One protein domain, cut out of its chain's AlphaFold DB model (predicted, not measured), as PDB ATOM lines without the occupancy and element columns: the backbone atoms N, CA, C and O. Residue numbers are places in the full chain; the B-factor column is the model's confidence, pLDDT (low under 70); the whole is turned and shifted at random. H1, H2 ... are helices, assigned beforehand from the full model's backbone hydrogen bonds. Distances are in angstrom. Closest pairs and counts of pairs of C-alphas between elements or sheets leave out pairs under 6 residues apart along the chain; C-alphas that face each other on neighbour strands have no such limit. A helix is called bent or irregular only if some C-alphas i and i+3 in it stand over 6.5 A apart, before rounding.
ATOM      1  N   SER A   2     -43.442   5.821  -0.536       86.94
ATOM      2  CA  SER A   2     -42.218   5.007  -0.341       86.94
ATOM      3  C   SER A   2     -40.898   5.804  -0.413       86.94
ATOM      4  O   SER A   2     -40.026   5.610   0.427       86.94
ATOM      5  N   SER A   3     -40.771   6.761  -1.338       91.06
ATOM      6  CA  SER A   3     -39.555   7.581  -1.488       91.06
ATOM      7  C   SER A   3     -39.254   8.474  -0.283       91.06
ATOM      8  O   SER A   3     -38.088   8.713   0.018       91.06
ATOM      9  N   LEU A   4     -40.281   8.938   0.438       93.94
ATOM     10  CA  LEU A   4     -40.109   9.790   1.619       93.94
ATOM     11  C   LEU A   4     -39.333   9.068   2.726       93.94
ATOM     12  O   LEU A   4     -38.488   9.684   3.366       93.94
ATOM     13  N   PHE A   5     -39.542   7.761   2.897       95.38
ATOM     14  CA  PHE A   5     -38.818   6.964   3.893       95.38
ATOM     15  C   PHE A   5     -37.311   6.879   3.631       95.38
ATOM     16  O   PHE A   5     -36.550   6.671   4.567       95.38
ATOM     17  N   ILE A   6     -36.882   7.060   2.381       95.44
ATOM     18  CA  ILE A   6     -35.467   7.087   1.995       95.44
ATOM     19  C   ILE A   6     -34.941   8.528   1.995       95.44
ATOM     20  O   ILE A   6     -33.847   8.799   2.478       95.44
ATOM     21  N   LEU A   7     -35.735   9.478   1.499       97.06
ATOM     22  CA  LEU A   7     -35.343  10.884   1.400       97.06
ATOM     23  C   LEU A   7     -35.187  11.556   2.767       97.06
ATOM     24  O   LEU A   7     -34.267  12.349   2.938       97.06
ATOM     25  N   ILE A   8     -36.029  11.224   3.750       96.50
ATOM     26  CA  ILE A   8     -35.935  11.777   5.109       96.50
ATOM     27  C   ILE A   8     -34.572  11.464   5.756       96.50
ATOM     28  O   ILE A   8     -33.867  12.415   6.097       96.50
ATOM     29  N   PRO A   9     -34.131  10.197   5.894       97.38
ATOM     30  CA  PRO A   9     -32.838   9.901   6.510       97.38
ATOM     31  C   PRO A   9     -31.654  10.442   5.702       97.38
ATOM     32  O   PRO A   9     -30.690  10.916   6.299       97.38
ATOM     33  N   ILE A  10     -31.737  10.451   4.365       98.00
ATOM     34  CA  ILE A  10     -30.706  11.071   3.518       98.00
ATOM     35  C   ILE A  10     -30.612  12.574   3.797       98.00
ATOM     36  O   ILE A  10     -29.516  13.091   3.987       98.00
ATOM     37  N   SER A  11     -31.744  13.275   3.866       97.56
ATOM     38  CA  SER A  11     -31.760  14.714   4.145       97.56
ATOM     39  C   SER A  11     -31.201  15.043   5.532       97.56
ATOM     40  O   SER A  11     -30.431  15.991   5.665       97.56
ATOM     41  N   LEU A  12     -31.506  14.221   6.544       98.25
ATOM     42  CA  LEU A  12     -30.933  14.354   7.883       98.25
ATOM     43  C   LEU A  12     -29.417  14.147   7.866       98.25
ATOM     44  O   LEU A  12     -28.694  14.980   8.404       98.25
ATOM     45  N   LEU A  13     -28.925  13.089   7.213       98.50
ATOM     46  CA  LEU A  13     -27.488  12.835   7.074       98.50
ATOM     47  C   LEU A  13     -26.768  13.985   6.367       98.50
ATOM     48  O   LEU A  13     -25.723  14.425   6.838       98.50
ATOM     49  N   LEU A  14     -27.336  14.503   5.277       98.44
ATOM     50  CA  LEU A  14     -26.772  15.644   4.556       98.44
ATOM     51  C   LEU A  14     -26.766  16.914   5.416       98.44
ATOM     52  O   LEU A  14     -25.767  17.627   5.431       98.44
ATOM     53  N   GLY A  15     -27.834  17.169   6.174       98.44
ATOM     54  CA  GLY A  15     -27.901  18.292   7.109       98.44
ATOM     55  C   GLY A  15     -26.851  18.195   8.217       98.44
ATOM     56  O   GLY A  15     -26.133  19.161   8.475       98.44
ATOM     57  N   PHE A  16     -26.699  17.017   8.828       98.56
ATOM     58  CA  PHE A  16     -25.660  16.767   9.828       98.56
ATOM     59  C   PHE A  16     -24.251  16.884   9.243       98.56
ATOM     60  O   PHE A  16     -23.386  17.481   9.877       98.56
ATOM     61  N   ALA A  17     -24.018  16.363   8.037       98.50
ATOM     62  CA  ALA A  17     -22.733  16.480   7.355       98.50
ATOM     63  C   ALA A  17     -22.383  17.946   7.067       98.50
ATOM     64  O   ALA A  17     -21.268  18.374   7.354       98.50
ATOM     65  N   ALA A  18     -23.339  18.737   6.572       98.00
ATOM     66  CA  ALA A  18     -23.147  20.163   6.333       98.00
ATOM     67  C   ALA A  18     -22.823  20.923   7.630       98.00
ATOM     68  O   ALA A  18     -21.873  21.703   7.664       98.00
ATOM     69  N   LEU A  19     -23.559  20.653   8.715       97.62
ATOM     70  CA  LEU A  19     -23.297  21.253  10.025       97.62
ATOM     71  C   LEU A  19     -21.915  20.857  10.567       97.62
ATOM     72  O   LEU A  19     -21.173  21.707  11.050       97.62
ATOM     73  N   PHE A  20     -21.548  19.580  10.461       97.31
ATOM     74  CA  PHE A  20     -20.240  19.091  10.887       97.31
ATOM     75  C   PHE A  20     -19.104  19.768  10.115       97.31
ATOM     76  O   PHE A  20     -18.160  20.257  10.732       97.31
ATOM     77  N   LEU A  21     -19.212  19.849   8.785       96.12
ATOM     78  CA  LEU A  21     -18.227  20.525   7.939       96.12
ATOM     79  C   LEU A  21     -18.110  22.012   8.278       96.12
ATOM     80  O   LEU A  21     -17.000  22.526   8.355       96.12
ATOM     81  N   PHE A  22     -19.233  22.687   8.534       93.44
ATOM     82  CA  PHE A  22     -19.243  24.089   8.945       93.44
ATOM     83  C   PHE A  22     -18.490  24.307  10.267       93.44
ATOM     84  O   PHE A  22     -17.615  25.168  10.353       93.44
ATOM     85  N   LEU A  23     -18.779  23.492  11.287       93.81
ATOM     86  CA  LEU A  23     -18.094  23.573  12.581       93.81
ATOM     87  C   LEU A  23     -16.609  23.203  12.477       93.81
ATOM     88  O   LEU A  23     -15.774  23.806  13.152       93.81
ATOM     89  N   TRP A  24     -16.271  22.221  11.638       93.62
ATOM     90  CA  TRP A  24     -14.888  21.836  11.374       93.62
ATOM     91  C   TRP A  24     -14.113  22.971  10.699       93.62
ATOM     92  O   TRP A  24     -13.058  23.347  11.205       93.62
ATOM     93  N   ALA A  25     -14.674  23.585   9.651       90.62
ATOM     94  CA  ALA A  25     -14.068  24.721   8.956       90.62
ATOM     95  C   ALA A  25     -13.818  25.910   9.898       90.62
ATOM     96  O   ALA A  25     -12.742  26.505   9.863       90.62
ATOM     97  N   GLY A  26     -14.763  26.199  10.802       88.06
ATOM     98  CA  GLY A  26     -14.589  27.223  11.836       88.06
ATOM     99  C   GLY A  26     -13.454  26.924  12.823       88.06
ATOM    100  O   GLY A  26     -12.811  27.845  13.313       88.06
ATOM    101  N   LYS A  27     -13.152  25.648  13.095       86.88
ATOM    102  CA  LYS A  27     -12.015  25.240  13.941       86.88
ATOM    103  C   LYS A  27     -10.670  25.244  13.218       86.88
ATOM    104  O   LYS A  27      -9.641  25.235  13.885       86.88
ATOM    105  N   THR A  28     -10.648  25.206  11.888       85.81
ATOM    106  CA  THR A  28      -9.404  25.112  11.103       85.81
ATOM    107  C   THR A  28      -8.717  26.471  10.907       85.81
ATOM    108  O   THR A  28      -7.798  26.562  10.103       85.81
ATOM    109  N   ASN A  29      -9.128  27.531  11.620       74.88
ATOM    110  CA  ASN A  29      -8.536  28.874  11.499       74.88
ATOM    111  C   ASN A  29      -8.558  29.430  10.056       74.88
ATOM    112  O   ASN A  29      -7.847  30.379   9.742       74.88
ATOM    113  N   GLN A  30      -9.358  28.840   9.153       72.12
ATOM    114  CA  GLN A  30      -9.389  29.208   7.728       72.12
ATOM    115  C   GLN A  30      -9.954  30.613   7.500       72.12
ATOM    116  O   GLN A  30      -9.726  31.204   6.450       72.12
ATOM    117  N   PHE A  31     -10.692  31.137   8.477       74.69
ATOM    118  CA  PHE A  31     -11.280  32.472   8.440       74.69
ATOM    119  C   PHE A  31     -10.471  33.499   9.232       74.69
ATOM    120  O   PHE A  31     -10.902  34.640   9.337       74.69
ATOM    121  N   ASP A  32      -9.328  33.121   9.799       77.12
ATOM    122  CA  ASP A  32      -8.535  34.044  10.611       77.12
ATOM    123  C   ASP A  32      -7.698  34.981   9.742       77.12
ATOM    124  O   ASP A  32      -7.388  36.094  10.158       77.12
ATOM    125  N   ASP A  33      -7.389  34.564   8.510       78.94
ATOM    126  CA  ASP A  33      -6.615  35.353   7.558       78.94
ATOM    127  C   ASP A  33      -7.442  35.782   6.334       78.94
ATOM    128  O   ASP A  33      -7.187  35.403   5.189       78.94
ATOM    129  N   ILE A  34      -8.480  36.582   6.583       79.69
ATOM    130  CA  ILE A  34      -9.303  37.178   5.513       79.69
ATOM    131  C   ILE A  34      -8.586  38.379   4.868       79.69
ATOM    132  O   ILE A  34      -8.896  38.772   3.742       79.69
ATOM    133  N   GLU A  35      -7.624  38.980   5.574       82.31
ATOM    134  CA  GLU A  35      -6.918  40.191   5.146       82.31
ATOM    135  C   GLU A  35      -5.545  39.923   4.514       82.31
ATOM    136  O   GLU A  35      -5.101  40.727   3.697       82.31
ATOM    137  N   GLY A  36      -4.903  38.785   4.782       81.19
ATOM    138  CA  GLY A  36      -3.608  38.387   4.222       81.19
ATOM    139  C   GLY A  36      -3.507  38.374   2.696       81.19
ATOM    140  O   GLY A  36      -2.425  38.656   2.178       81.19
ATOM    141  N   PRO A  37      -4.577  38.121   1.911       82.25
ATOM    142  CA  PRO A  37      -4.530  38.341   0.465       82.25
ATOM    143  C   PRO A  37      -4.230  39.796   0.069       82.25
ATOM    144  O   PRO A  37      -3.605  40.020  -0.960       82.25
ATOM    145  N   LYS A  38      -4.658  40.785   0.869       82.56
ATOM    146  CA  LYS A  38      -4.396  42.211   0.608       82.56
ATOM    147  C   LYS A  38      -2.972  42.611   0.961       82.56
ATOM    148  O   LYS A  38      -2.448  43.520   0.343       82.56
ATOM    149  N   TYR A  39      -2.365  41.975   1.956       82.06
ATOM    150  CA  TYR A  39      -0.979  42.265   2.319       82.06
ATOM    151  C   TYR A  39      -0.003  41.626   1.318       82.06
ATOM    152  O   TYR A  39       0.921  42.295   0.878       82.06
ATOM    153  N   ARG A  40      -0.305  40.422   0.808       81.00
ATOM    154  CA  ARG A  40       0.483  39.747  -0.247       81.00
ATOM    155  C   ARG A  40       0.536  40.456  -1.604       81.00
ATOM    156  O   ARG A  40       1.337  40.070  -2.435       81.00
ATOM    157  N   ILE A  41      -0.346  41.423  -1.872       77.56
ATOM    158  CA  ILE A  41      -0.287  42.225  -3.111       77.56
ATOM    159  C   ILE A  41       0.622  43.455  -2.962       77.56
ATOM    160  O   ILE A  41       0.896  44.127  -3.949       77.56
TER     161      ILE A  41
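What this domain is: This is residues 2 to 41 of the 47 residues of a protein of Deferribacter autotrophicus (UniProt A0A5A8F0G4). Picture one long, straight helix, H1, from whose far end an eight-residue link runs on to a single short helical turn, H2, so that nothing folds back and there is no core. Residues 2 to 41, the whole printed part, stand free. The printed part has 40 residues, with two named helices, H1 then H2, and no named strand: all helix. It is extended, with a radius of gyration of the C-alphas of 17.4 A, and a rod in outline, spanning 56 by 18 by 7 A.

How they stand to each other: Begin at Ser 2, where H1, residues 2 to 27, starts; it is not bent. Read its O and N atoms: 20 of 22 O i to N i+4 pairs are within hydrogen-bond range. After it, residues 28 to 35 make a short link to H2, residues 36 to 39. H2 is too short for any such pair, but its one O i to N i+3 pair is within range. H1 and H2 are apart.

Where its parts are: Find C-alpha 2 at (-42.218, 5.007, -0.341); from there H1 runs 39.1 A to C-alpha 27 at (-12.015, 25.240, 13.941). Look for the end of H2 at C-alpha 39, (-0.979, 42.265, 2.319).

The domain as a whole: The C-alphas of Ser 2 and Ile 41, the two farthest apart, are 56.1 A apart. The printed part has no cut. Mean pLDDT of the printed part is 89.7, and no printed residue is under 70.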